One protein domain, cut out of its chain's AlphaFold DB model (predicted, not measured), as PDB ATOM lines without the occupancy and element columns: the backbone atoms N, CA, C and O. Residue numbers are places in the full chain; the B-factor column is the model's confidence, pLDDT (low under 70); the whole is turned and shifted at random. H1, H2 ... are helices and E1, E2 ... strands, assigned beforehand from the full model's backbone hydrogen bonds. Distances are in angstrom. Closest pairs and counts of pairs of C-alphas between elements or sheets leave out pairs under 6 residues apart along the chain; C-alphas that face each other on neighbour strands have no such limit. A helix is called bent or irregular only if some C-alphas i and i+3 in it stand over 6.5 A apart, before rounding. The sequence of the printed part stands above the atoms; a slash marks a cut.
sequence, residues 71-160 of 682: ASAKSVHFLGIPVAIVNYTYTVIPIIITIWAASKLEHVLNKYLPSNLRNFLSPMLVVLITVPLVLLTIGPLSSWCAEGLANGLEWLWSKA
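AT A GLANCE: This is residues 71 to 160 of the 682 residues of the protein "Filamentation induced by cAMP protein" of Bifidobacterium subtile (UniProt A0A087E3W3). A long, uneven helical hairpin, H1 and H2, makes the length of the model, and a small two-strand hairpin, E1 and E2, sits by the kinked middle of H2 on the side away from H1. H1 runs beside the earlier part of H2, and the far end of H2 sticks out alone, with residues 147 to 160 standing free. The printed part has 90 residues, with two named strands and then two named helices in the order E1, E2, H1, H2; the sheet has the order E1 - E2 and is antiparallel, and the class is mostly helix. The whole is loose, with a radius of gyration of the C-alphas of 17.0 A, and only just elongated, spanning 59 by 32 by 18 A.

IN THESE COORDINATES: E1 is residues 76 to 78, 6.8 A from first to last C-alpha, and begins at C-alpha 76 (127.224, 134.008, 126.138). E2 is residues 81 to 83, 6.3 A long. H2, the longest helix, is residues 115 to 159 and measures 57.6 A, ending at C-alpha 159 (93.604, 134.186, 107.321). It is irregular, with C-alphas 116 and 119 7.1 A apart, and has a kink of 51 degrees near residue 133. H1 is residues 92 to 112, 30.5 A long, beginning at C-alpha 92 (119.148, 132.192, 104.133).

HOW THE PARTS SIT: E1 and E2 form a hairpin of antiparallel neighbour strands, their directions at 131 degrees. N 78 and O 81 are within hydrogen-bond range at 2.9 A, as are N 83 and O 76 at 2.8 A. The closest C-alphas of E2 and H2 are those of Val 83 and Leu 136, 6.2 A apart. E1 and H2 are apart, but only just, at 8.4 A. E1 and H1 are apart. H1 and H2 form a helical hairpin: they touch, with 24 pairs of C-alphas within 8 A, the closest being those of Pro 94 and Ser 142 at 5.3 A. They stand at a shallow tilt of 26 degrees and run opposite ways. Every O i to N i+4 pair in H1 is within hydrogen-bond range, against 33 of 41 in H2.

THE WHOLE: The two C-alphas farthest apart are those of Asn 116 and Lys 159, at 59.6 A. Without residues 147 to 160, the body of 76 residues spans 44 by 26 by 16 A. The printed part has no cut. The links E1 to E2 and H1 to H2 are tight, and the link E2 to H1, with 8 residues, is short. The mean pLDDT of the printed part is 73.2; 33 residues are under 70, namely 71 to 96, 142 to 143, 145 to 147 and 149 to 150.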
ATOM      1  N   ALA A  71     125.627 127.117 121.844       46.62
ATOM      2  CA  ALA A  71     124.185 127.261 121.733       46.62
ATOM      3  C   ALA A  71     123.393 126.574 122.860       46.62
ATOM      4  O   ALA A  71     122.217 126.865 123.064       46.62
ATOM      5  N   SER A  72     124.052 125.709 123.638       46.25
ATOM      6  CA  SER A  72     123.483 125.064 124.827       46.25
ATOM      7  C   SER A  72     123.702 125.870 126.121       46.25
ATOM      8  O   SER A  72     123.217 125.478 127.186       46.25
ATOM      9  N   ALA A  73     124.437 126.989 126.075       52.59
ATOM     10  CA  ALA A  73     124.702 127.839 127.236       52.59
ATOM     11  C   ALA A  73     123.567 128.858 127.468       52.59
ATOM     12  O   ALA A  73     123.053 129.454 126.533       52.59
ATOM     13  N   LYS A  74     123.189 129.125 128.729       50.22
ATOM     14  CA  LYS A  74     122.086 130.058 129.065       50.22
ATOM     15  C   LYS A  74     122.363 131.533 128.723       50.22
ATOM     16  O   LYS A  74     121.421 132.315 128.646       50.22
ATOM     17  N   SER A  75     123.627 131.922 128.559       55.03
ATOM     18  CA  SER A  75     124.036 133.275 128.161       55.03
ATOM     19  C   SER A  75     125.512 133.283 127.771       55.03
ATOM     20  O   SER A  75     126.353 132.838 128.557       55.03
ATOM     21  N   VAL A  76     125.840 133.820 126.596       63.41
ATOM     22  CA  VAL A  76     127.224 134.008 126.138       63.41
ATOM     23  C   VAL A  76     127.504 135.504 126.055       63.41
ATOM     24  O   VAL A  76     126.690 136.259 125.533       63.41
ATOM     25  N   HIS A  77     128.654 135.944 126.566       67.38
ATOM     26  CA  HIS A  77     129.102 137.333 126.462       67.38
ATOM     27  C   HIS A  77     130.318 137.431 125.538       67.38
ATOM     28  O   HIS A  77     131.274 136.672 125.691       67.38
ATOM     29  N   PHE A  78     130.321 138.403 124.627       60.75
ATOM     30  CA  PHE A  78     131.483 138.776 123.822       60.75
ATOM     31  C   PHE A  78     131.942 140.172 124.246       60.75
ATOM     32  O   PHE A  78     131.184 141.131 124.135       60.75
ATOM     33  N   LEU A  79     133.157 140.285 124.797       65.88
ATOM     34  CA  LEU A  79     133.698 141.545 125.339       65.88
ATOM     35  C   LEU A  79     132.750 142.256 126.337       65.88
ATOM     36  O   LEU A  79     132.690 143.479 126.389       65.88
ATOM     37  N   GLY A  80     131.988 141.487 127.126       59.53
ATOM     38  CA  GLY A  80     131.009 142.007 128.096       59.53
ATOM     39  C   GLY A  80     129.618 142.305 127.521       59.53
ATOM     40  O   GLY A  80     128.689 142.546 128.288       59.53
ATOM     41  N   ILE A  81     129.432 142.221 126.200       67.38
ATOM     42  CA  ILE A  81     128.138 142.409 125.533       67.38
ATOM     43  C   ILE A  81     127.411 141.056 125.472       67.38
ATOM     44  O   ILE A  81     128.016 140.078 125.025       67.38
ATOM     45  N   PRO A  82     126.150 140.952 125.936       64.00
ATOM     46  CA  PRO A  82     125.371 139.723 125.806       64.00
ATOM     47  C   PRO A  82     125.119 139.415 124.325       64.00
ATOM     48  O   PRO A  82     124.625 140.261 123.582       64.00
ATOM     49  N   VAL A  83     125.467 138.202 123.906       63.38
ATOM     50  CA  VAL A  83     125.269 137.697 122.545       63.38
ATOM     51  C   VAL A  83     124.050 136.790 122.543       63.38
ATOM     52  O   VAL A  83     123.978 135.837 123.323       63.38
ATOM     53  N   ALA A  84     123.092 137.082 121.665       57.53
ATOM     54  CA  ALA A  84     121.969 136.191 121.431       57.53
ATOM     55  C   ALA A  84     122.475 134.930 120.724       57.53
ATOM     56  O   ALA A  84     123.078 134.995 119.651       57.53
ATOM     57  N   ILE A  85     122.236 133.779 121.340       56.47
ATOM     58  CA  ILE A  85     122.451 132.492 120.691       56.47
ATOM     59  C   ILE A  85     121.318 132.318 119.684       56.47
ATOM     60  O   ILE A  85     120.181 132.045 120.062       56.47
ATOM     61  N   VAL A  86     121.635 132.490 118.408       56.62
ATOM     62  CA  VAL A  86     120.719 132.232 117.296       56.62
ATOM     63  C   VAL A  86     121.201 130.971 116.587       56.62
ATOM     64  O   VAL A  86     122.398 130.807 116.347       56.62
ATOM     65  N   ASN A  87     120.283 130.057 116.276       54.81
ATOM     66  CA  ASN A  87     120.602 128.888 115.463       54.81
ATOM     67  C   ASN A  87     120.613 129.296 113.983       54.81
ATOM     68  O   ASN A  87     119.573 129.606 113.412       54.81
ATOM     69  N   TYR A  88     121.794 129.297 113.367       55.56
ATOM     70  CA  TYR A  88     121.986 129.767 111.992       55.56
ATOM     71  C   TYR A  88     121.827 128.674 110.925       55.56
ATOM     72  O   TYR A  88     121.886 128.980 109.735       55.56
ATOM     73  N   THR A  89     121.612 127.419 111.333       45.59
ATOM     74  CA  THR A  89     121.827 126.215 110.504       45.59
ATOM     75  C   THR A  89     120.974 126.155 109.222       45.59
ATOM     76  O   THR A  89     121.357 125.462 108.287       45.59
ATOM     77  N   TYR A  90     119.880 126.924 109.120       48.50
ATOM     78  CA  TYR A  90     118.985 126.937 107.944       48.50
ATOM     79  C   TYR A  90     118.549 128.341 107.502       48.50
ATOM     80  O   TYR A  90     117.530 128.524 106.838       48.50
ATOM     81  N   THR A  91     119.310 129.366 107.881       60.31
ATOM     82  CA  THR A  91     118.879 130.757 107.715       60.31
ATOM     83  C   THR A  91     119.494 131.397 106.463       60.31
ATOM     84  O   THR A  91     120.664 131.765 106.438       60.31
ATOM     85  N   VAL A  92     118.696 131.578 105.405       57.94
ATOM     86  CA  VAL A  92     119.148 132.192 104.133       57.94
ATOM     87  C   VAL A  92     119.392 133.693 104.271       57.94
ATOM     88  O   VAL A  92     120.377 134.223 103.761       57.94
ATOM     89  N   ILE A  93     118.493 134.388 104.971       62.88
ATOM     90  CA  ILE A  93     118.533 135.850 105.118       62.88
ATOM     91  C   ILE A  93     119.844 136.318 105.786       62.88
ATOM     92  O   ILE A  93     120.500 137.201 105.226       62.88
ATOM     93  N   PRO A  94     120.294 135.734 106.918       65.31
ATOM     94  CA  PRO A  94     121.572 136.096 107.526       65.31
ATOM     95  C   PRO A  94     122.756 135.804 106.604       65.31
ATOM     96  O   PRO A  94     123.666 136.627 106.540       65.31
ATOM     97  N   ILE A  95     122.742 134.696 105.853       67.31
ATOM     98  CA  ILE A  95     123.825 134.328 104.926       67.31
ATOM     99  C   ILE A  95     123.976 135.380 103.821       67.31
ATOM    100  O   ILE A  95     125.076 135.892 103.616       67.31
ATOM    101  N   ILE A  96     122.880 135.773 103.163       68.44
ATOM    102  CA  ILE A  96     122.913 136.773 102.081       68.44
ATOM    103  C   ILE A  96     123.432 138.121 102.597       68.44
ATOM    104  O   ILE A  96     124.311 138.728 101.981       68.44
ATOM    105  N   ILE A  97     122.923 138.584 103.743       71.88
ATOM    106  CA  ILE A  97     123.347 139.859 104.343       71.88
ATOM    107  C   ILE A  97     124.822 139.792 104.761       71.88
ATOM    108  O   ILE A  97     125.562 140.756 104.560       71.88
ATOM    109  N   THR A  98     125.262 138.652 105.295       78.19
ATOM    110  CA  THR A  98     126.651 138.419 105.709       78.19
ATOM    111  C   THR A  98     127.603 138.459 104.525       78.19
ATOM    112  O   THR A  98     128.595 139.179 104.584       78.19
ATOM    113  N   ILE A  99     127.299 137.746 103.439       79.06
ATOM    114  CA  ILE A  99     128.138 137.726 102.232       79.06
ATOM    115  C   ILE A  99     128.195 139.120 101.604       79.06
ATOM    116  O   ILE A  99     129.269 139.595 101.235       79.06
ATOM    117  N   TRP A 100     127.064 139.823 101.536       82.75
ATOM    118  CA  TRP A 100     127.025 141.198 101.043       82.75
ATOM    119  C   TRP A 100     127.884 142.146 101.895       82.75
ATOM    120  O   TRP A 100     128.673 142.923 101.351       82.75
ATOM    121  N   ALA A 101     127.783 142.061 103.225       81.19
ATOM    122  CA  ALA A 101     128.586 142.863 104.146       81.19
ATOM    123  C   ALA A 101     130.084 142.525 104.048       81.19
ATOM    124  O   ALA A 101     130.911 143.436 103.968       81.19
ATOM    125  N   ALA A 102     130.428 141.235 103.985       81.19
ATOM    126  CA  ALA A 102     131.794 140.749 103.813       81.19
ATOM    127  C   ALA A 102     132.403 141.243 102.494       81.19
ATOM    128  O   ALA A 102     133.508 141.774 102.498       81.19
ATOM    129  N   SER A 103     131.650 141.183 101.390       85.50
ATOM    130  CA  SER A 103     132.078 141.677 100.077       85.50
ATOM    131  C   SER A 103     132.367 143.185 100.088       85.50
ATOM    132  O   SER A 103     133.375 143.647  99.546       85.50
ATOM    133  N   LYS A 104     131.524 143.986 100.758       88.00
ATOM    134  CA  LYS A 104     131.774 145.428 100.919       88.00
ATOM    135  C   LYS A 104     133.006 145.702 101.776       88.00
ATOM    136  O   LYS A 104     133.805 146.569 101.418       88.00
ATOM    137  N   LEU A 105     133.167 144.971 102.876       88.19
ATOM    138  CA  LEU A 105     134.323 145.092 103.756       88.19
ATOM    139  C   LEU A 105     135.620 144.717 103.031       88.19
ATOM    140  O   LEU A 105     136.598 145.455 103.115       88.19
ATOM    141  N   GLU A 106     135.621 143.624 102.278       86.38
ATOM    142  CA  GLU A 106     136.769 143.179 101.492       86.38
ATOM    143  C   GLU A 106     137.173 144.216 100.442       86.38
ATOM    144  O   GLU A 106     138.351 144.545 100.315       86.38
ATOM    145  N   HIS A 107     136.208 144.809  99.733       85.62
ATOM    146  CA  HIS A 107     136.496 145.866  98.766       85.62
ATOM    147  C   HIS A 107     137.139 147.097  99.430       85.62
ATOM    148  O   HIS A 107     138.078 147.690  98.894       85.62
ATOM    149  N   VAL A 108     136.673 147.462 100.628       89.94
ATOM    150  CA  VAL A 108     137.261 148.537 101.440       89.94
ATOM    151  C   VAL A 108     138.682 148.174 101.879       89.94
ATOM    152  O   VAL A 108     139.596 148.980 101.713       89.94
ATOM    153  N   LEU A 109     138.900 146.960 102.383       86.75
ATOM    154  CA  LEU A 109     140.220 146.488 102.800       86.75
ATOM    155  C   LEU A 109     141.195 146.438 101.621       86.75
ATOM    156  O   LEU A 109     142.298 146.961 101.729       86.75
ATOM    157  N   ASN A 110     140.778 145.938 100.459       83.62
ATOM    158  CA  ASN A 110     141.596 145.918  99.246       83.62
ATOM    159  C   ASN A 110     141.903 147.326  98.715       83.62
ATOM    160  O   ASN A 110     142.946 147.526  98.095       83.62
ATOM    161  N   LYS A 111     141.054 148.323  98.991       89.06
ATOM    162  CA  LYS A 111     141.334 149.727  98.663       89.06
ATOM    163  C   LYS A 111     142.429 150.331  99.551       89.06
ATOM    164  O   LYS A 111     143.266 151.069  99.040       89.06
ATOM    165  N   TYR A 112     142.424 150.037 100.852       90.06
ATOM    166  CA  TYR A 112     143.346 150.653 101.819       90.06
ATOM    167  C   TYR A 112     144.615 149.835 102.092       90.06
ATOM    168  O   TYR A 112     145.635 150.403 102.481       90.06
ATOM    169  N   LEU A 113     144.589 148.518 101.883       87.00
ATOM    170  CA  LEU A 113     145.748 147.657 102.090       87.00
ATOM    171  C   LEU A 113     146.737 147.768 100.914       87.00
ATOM    172  O   LEU A 113     146.319 147.754  99.750       87.00
ATOM    173  N   PRO A 114     148.055 147.809 101.182       81.69
ATOM    174  CA  PRO A 114     149.089 147.703 100.155       81.69
ATOM    175  C   PRO A 114     149.017 146.354  99.429       81.69
ATOM    176  O   PRO A 114     148.764 145.330 100.066       81.69
ATOM    177  N   SER A 115     149.310 146.327  98.126       75.94
ATOM    178  CA  SER A 115     149.285 145.120  97.273       75.94
ATOM    179  C   SER A 115     150.027 143.919  97.874       75.94
ATOM    180  O   SER A 115     149.540 142.797  97.784       75.94
ATOM    181  N   ASN A 116     151.139 144.158  98.571       76.38
ATOM    182  CA  ASN A 116     151.964 143.112  99.190       76.38
ATOM    183  C   ASN A 116     151.319 142.454 100.423       76.38
ATOM    184  O   ASN A 116     151.720 141.362 100.813       76.38
ATOM    185  N   LEU A 117     150.351 143.121 101.063       82.50
ATOM    186  CA  LEU A 117     149.692 142.642 102.281       82.50
ATOM    187  C   LEU A 117     148.287 142.092 102.019       82.50
ATOM    188  O   LEU A 117     147.780 141.340 102.847       82.50
ATOM    189  N   ARG A 118     147.663 142.429 100.880       77.38
ATOM    190  CA  ARG A 118     146.282 142.027 100.546       77.38
ATOM    191  C   ARG A 118     146.075 140.516 100.615       77.38
ATOM    192  O   ARG A 118     145.129 140.075 101.255       77.38
ATOM    193  N   ASN A 119     147.006 139.736 100.071       70.31
ATOM    194  CA  ASN A 119     146.879 138.277  99.982       70.31
ATOM    195  C   ASN A 119     146.821 137.563 101.348       70.31
ATOM    196  O   ASN A 119     146.429 136.403 101.402       70.31
ATOM    197  N   PHE A 120     147.198 138.232 102.444       77.50
ATOM    198  CA  PHE A 120     147.154 137.664 103.796       77.50
ATOM    199  C   PHE A 120     146.270 138.474 104.759       77.50
ATOM    200  O   PHE A 120     145.449 137.898 105.471       77.50
ATOM    201  N   LEU A 121     146.388 139.807 104.772       82.31
ATOM    202  CA  LEU A 121     145.617 140.656 105.687       82.31
ATOM    203  C   LEU A 121     144.145 140.752 105.297       82.31
ATOM    204  O   LEU A 121     143.314 140.810 106.198       82.31
ATOM    205  N   SER A 122     143.807 140.785 104.003       78.44
ATOM    206  CA  SER A 122     142.412 140.997 103.589       78.44
ATOM    207  C   SER A 122     141.519 139.843 104.056       78.44
ATOM    208  O   SER A 122     140.610 140.104 104.844       78.44
ATOM    209  N   PRO A 123     141.824 138.566 103.739       76.12
ATOM    210  CA  PRO A 123     141.028 137.439 104.228       76.12
ATOM    211  C   PRO A 123     140.950 137.359 105.760       76.12
ATOM    212  O   PRO A 123     139.885 137.111 106.324       76.12
ATOM    213  N   MET A 124     142.064 137.620 106.454       84.19
ATOM    214  CA  MET A 124     142.122 137.558 107.918       84.19
ATOM    215  C   MET A 124     141.257 138.642 108.574       84.19
ATOM    216  O   MET A 124     140.521 138.357 109.518       84.19
ATOM    217  N   LEU A 125     141.329 139.879 108.077       86.25
ATOM    218  CA  LEU A 125     140.551 141.002 108.596       86.25
ATOM    219  C   LEU A 125     139.069 140.875 108.240       86.25
ATOM    220  O   LEU A 125     138.229 141.197 109.078       86.25
ATOM    221  N   VAL A 126     138.738 140.354 107.052       85.12
ATOM    222  CA  VAL A 126     137.350 140.066 106.670       85.12
ATOM    223  C   VAL A 126     136.724 139.095 107.667       85.12
ATOM    224  O   VAL A 126     135.676 139.417 108.215       85.12
ATOM    225  N   VAL A 127     137.365 137.968 107.992       81.56
ATOM    226  CA  VAL A 127     136.828 137.018 108.990       81.56
ATOM    227  C   VAL A 127     136.781 137.631 110.380       81.56
ATOM    228  O   VAL A 127     135.752 137.560 111.049       81.56
ATOM    229  N   LEU A 128     137.882 138.251 110.811       85.75
ATOM    230  CA  LEU A 128     138.016 138.810 112.156       85.75
ATOM    231  C   LEU A 128     136.944 139.860 112.462       85.75
ATOM    232  O   LEU A 128     136.516 139.971 113.605       85.75
ATOM    233  N   ILE A 129     136.522 140.626 111.457       87.00
ATOM    234  CA  ILE A 129     135.503 141.668 111.602       87.00
ATOM    235  C   ILE A 129     134.104 141.105 111.325       87.00
ATOM    236  O   ILE A 129     133.169 141.405 112.066       87.00
ATOM    237  N   THR A 130     133.947 140.268 110.296       82.88
ATOM    238  CA  THR A 130     132.634 139.754 109.882       82.88
ATOM    239  C   THR A 130     132.069 138.775 110.902       82.88
ATOM    240  O   THR A 130     130.886 138.851 111.198       82.88
ATOM    241  N   VAL A 131     132.876 137.903 111.515       79.69
ATOM    242  CA  VAL A 131     132.364 136.920 112.488       79.69
ATOM    243  C   VAL A 131     131.730 137.598 113.718       79.69
ATOM    244  O   VAL A 131     130.574 137.299 114.023       79.69
ATOM    245  N   PRO A 132     132.384 138.562 114.401       80.94
ATOM    246  CA  PRO A 132     131.731 139.333 115.458       80.94
ATOM    247  C   PRO A 132     130.545 140.160 114.954       80.94
ATOM    248  O   PRO A 132     129.532 140.240 115.643       80.94
ATOM    249  N   LEU A 133     130.635 140.752 113.757       81.44
ATOM    250  CA  LEU A 133     129.533 141.513 113.162       81.44
ATOM    251  C   LEU A 133     128.290 140.635 112.964       81.44
ATOM    252  O   LEU A 133     127.176 141.066 113.270       81.44
ATOM    253  N   VAL A 134     128.485 139.394 112.514       78.31
ATOM    254  CA  VAL A 134     127.417 138.410 112.343       78.31
ATOM    255  C   VAL A 134     126.757 138.102 113.671       78.31
ATOM    256  O   VAL A 134     125.547 138.243 113.794       78.31
ATOM    257  N   LEU A 135     127.544 137.764 114.687       73.81
ATOM    258  CA  LEU A 135     127.011 137.369 115.987       73.81
ATOM    259  C   LEU A 135     126.336 138.523 116.746       73.81
ATOM    260  O   LEU A 135     125.349 138.303 117.441       73.81
ATOM    261  N   LEU A 136     126.859 139.745 116.627       78.56
ATOM    262  CA  LEU A 136     126.399 140.896 117.412       78.56
ATOM    263  C   LEU A 136     125.301 141.711 116.732       78.56
ATOM    264  O   LEU A 136     124.511 142.350 117.423       78.56
ATOM    265  N   THR A 137     125.274 141.747 115.398       79.06
ATOM    266  CA  THR A 137     124.396 142.670 114.660       79.06
ATOM    267  C   THR A 137     123.580 141.977 113.585       79.06
ATOM    268  O   THR A 137     122.352 142.050 113.633       79.06
ATOM    269  N   ILE A 138     124.217 141.275 112.640       76.69
ATOM    270  CA  ILE A 138     123.500 140.691 111.501       76.69
ATOM    271  C   ILE A 138     122.568 139.593 111.997       76.69
ATOM    272  O   ILE A 138     121.427 139.567 111.568       76.69
ATOM    273  N   GLY A 139     122.993 138.745 112.930       70.25
ATOM    274  CA  GLY A 139     122.199 137.651 113.480       70.25
ATOM    275  C   GLY A 139     120.903 138.114 114.147       70.25
ATOM    276  O   GLY A 139     119.831 137.729 113.681       70.25
ATOM    277  N   PRO A 140     120.949 138.992 115.164       75.62
ATOM    278  CA  PRO A 140     119.737 139.542 115.772       75.62
ATOM    279  C   PRO A 140     118.843 140.299 114.777       75.62
ATOM    280  O   PRO A 140     117.628 140.119 114.779       75.62
ATOM    281  N   LEU A 141     119.433 141.107 113.885       76.19
ATOM    282  CA  LEU A 141     118.679 141.886 112.897       76.19
ATOM    283  C   LEU A 141     117.975 140.991 111.872       76.19
ATOM    284  O   LEU A 141     116.808 141.190 111.551       76.19
ATOM    285  N   SER A 142     118.692 140.002 111.351       67.50
ATOM    286  CA  SER A 142     118.167 139.055 110.372       67.50
ATOM    287  C   SER A 142     117.135 138.115 110.983       67.50
ATOM    288  O   SER A 142     116.164 137.807 110.303       67.50
ATOM    289  N   SER A 143     117.287 137.734 112.255       68.19
ATOM    290  CA  SER A 143     116.276 136.966 112.995       68.19
ATOM    291  C   SER A 143     114.988 137.766 113.142       68.19
ATOM    292  O   SER A 143     113.927 137.264 112.804       68.19
ATOM    293  N   TRP A 144     115.076 139.047 113.515       73.44
ATOM    294  CA  TRP A 144     113.901 139.917 113.597       73.44
ATOM    295  C   TRP A 144     113.199 140.094 112.241       73.44
ATOM    296  O   TRP A 144     111.973 140.030 112.152       73.44
ATOM    297  N   CYS A 145     113.966 140.261 111.159       66.25
ATOM    298  CA  CYS A 145     113.418 140.313 109.802       66.25
ATOM    299  C   CYS A 145     112.783 138.979 109.375       66.25
ATOM    300  O   CYS A 145     111.720 138.984 108.755       66.25
ATOM    301  N   ALA A 146     113.425 137.850 109.687       64.25
ATOM    302  CA  ALA A 146     112.938 136.514 109.359       64.25
ATOM    303  C   ALA A 146     111.659 136.183 110.133       64.25
ATOM    304  O   ALA A 146     110.695 135.743 109.521       64.25
ATOM    305  N   GLU A 147     111.612 136.481 111.432       69.31
ATOM    306  CA  GLU A 147     110.410 136.380 112.263       69.31
ATOM    307  C   GLU A 147     109.295 137.283 111.729       69.31
ATOM    308  O   GLU A 147     108.157 136.850 111.604       69.31
ATOM    309  N   GLY A 148     109.600 138.526 111.343       71.94
ATOM    310  CA  GLY A 148     108.619 139.428 110.735       71.94
ATOM    311  C   GLY A 148     108.030 138.882 109.429       71.94
ATOM    312  O   GLY A 148     106.819 138.962 109.214       71.94
ATOM    313  N   LEU A 149     108.870 138.300 108.570       68.44
ATOM    314  CA  LEU A 149     108.443 137.678 107.317       68.44
ATOM    315  C   LEU A 149     107.650 136.387 107.557       68.44
ATOM    316  O   LEU A 149     106.605 136.204 106.934       68.44
ATOM    317  N   ALA A 150     108.116 135.529 108.466       67.00
ATOM    318  CA  ALA A 150     107.441 134.297 108.862       67.00
ATOM    319  C   ALA A 150     106.059 134.604 109.447       67.00
ATOM    320  O   ALA A 150     105.069 134.082 108.950       67.00
ATOM    321  N   ASN A 151     105.962 135.563 110.374       71.44
ATOM    322  CA  ASN A 151     104.691 136.036 110.929       71.44
ATOM    323  C   ASN A 151     103.760 136.604 109.842       71.44
ATOM    324  O   ASN A 151     102.544 136.453 109.919       71.44
ATOM    325  N   GLY A 152     104.309 137.266 108.818       76.56
ATOM    326  CA  GLY A 152     103.539 137.766 107.676       76.56
ATOM    327  C   GLY A 152     102.999 136.648 106.776       76.56
ATOM    328  O   GLY A 152     101.837 136.692 106.364       76.56
ATOM    329  N   LEU A 153     103.823 135.635 106.498       71.50
ATOM    330  CA  LEU A 153     103.434 134.437 105.752       71.50
ATOM    331  C   LEU A 153     102.407 133.614 106.531       71.50
ATOM    332  O   LEU A 153     101.377 133.255 105.969       71.50
ATOM    333  N   GLU A 154     102.622 133.397 107.826       73.81
ATOM    334  CA  GLU A 154     101.694 132.714 108.725       73.81
ATOM    335  C   GLU A 154     100.373 133.483 108.862       73.81
ATOM    336  O   GLU A 154      99.292 132.894 108.835       73.81
ATOM    337  N   TRP A 155     100.410 134.817 108.928       82.06
ATOM    338  CA  TRP A 155      99.200 135.637 108.901       82.06
ATOM    339  C   TRP A 155      98.414 135.435 107.599       82.06
ATOM    340  O   TRP A 155      97.199 135.231 107.638       82.06
ATOM    341  N   LEU A 156      99.091 135.428 106.446       81.88
ATOM    342  CA  LEU A 156      98.446 135.156 105.161       81.88
ATOM    343  C   LEU A 156      97.862 133.737 105.128       81.88
ATOM    344  O   LEU A 156      96.724 133.550 104.698       81.88
ATOM    345  N   TRP A 157      98.617 132.755 105.619       82.31
ATOM    346  CA  TRP A 157      98.230 131.350 105.600       82.31
ATOM    347  C   TRP A 157      97.086 131.027 106.564       82.31
ATOM    348  O   TRP A 157      96.193 130.255 106.234       82.31
ATOM    349  N   SER A 158      97.052 131.671 107.730       81.06
ATOM    350  CA  SER A 158      95.997 131.492 108.733       81.06
ATOM    351  C   SER A 158      94.706 132.241 108.392       81.06
ATOM    352  O   SER A 158      93.620 131.803 108.779       81.06
ATOM    353  N   LYS A 159      94.783 133.375 107.680       85.69
ATOM    354  CA  LYS A 159      93.604 134.186 107.321       85.69
ATOM    355  C   LYS A 159      93.036 133.865 105.949       85.69
ATOM    356  O   LYS A 159      91.823 133.948 105.767       85.69
ATOM    357  N   ALA A 160      93.889 133.533 104.986       89.81
ATOM    358  CA  ALA A 160      93.492 133.326 103.602       89.81
ATOM    359  C   ALA A 160      94.356 132.249 102.913       89.81
ATOM    360  O   ALA A 160      94.991 132.541 101.894       89.81
TER     361      ALA A 160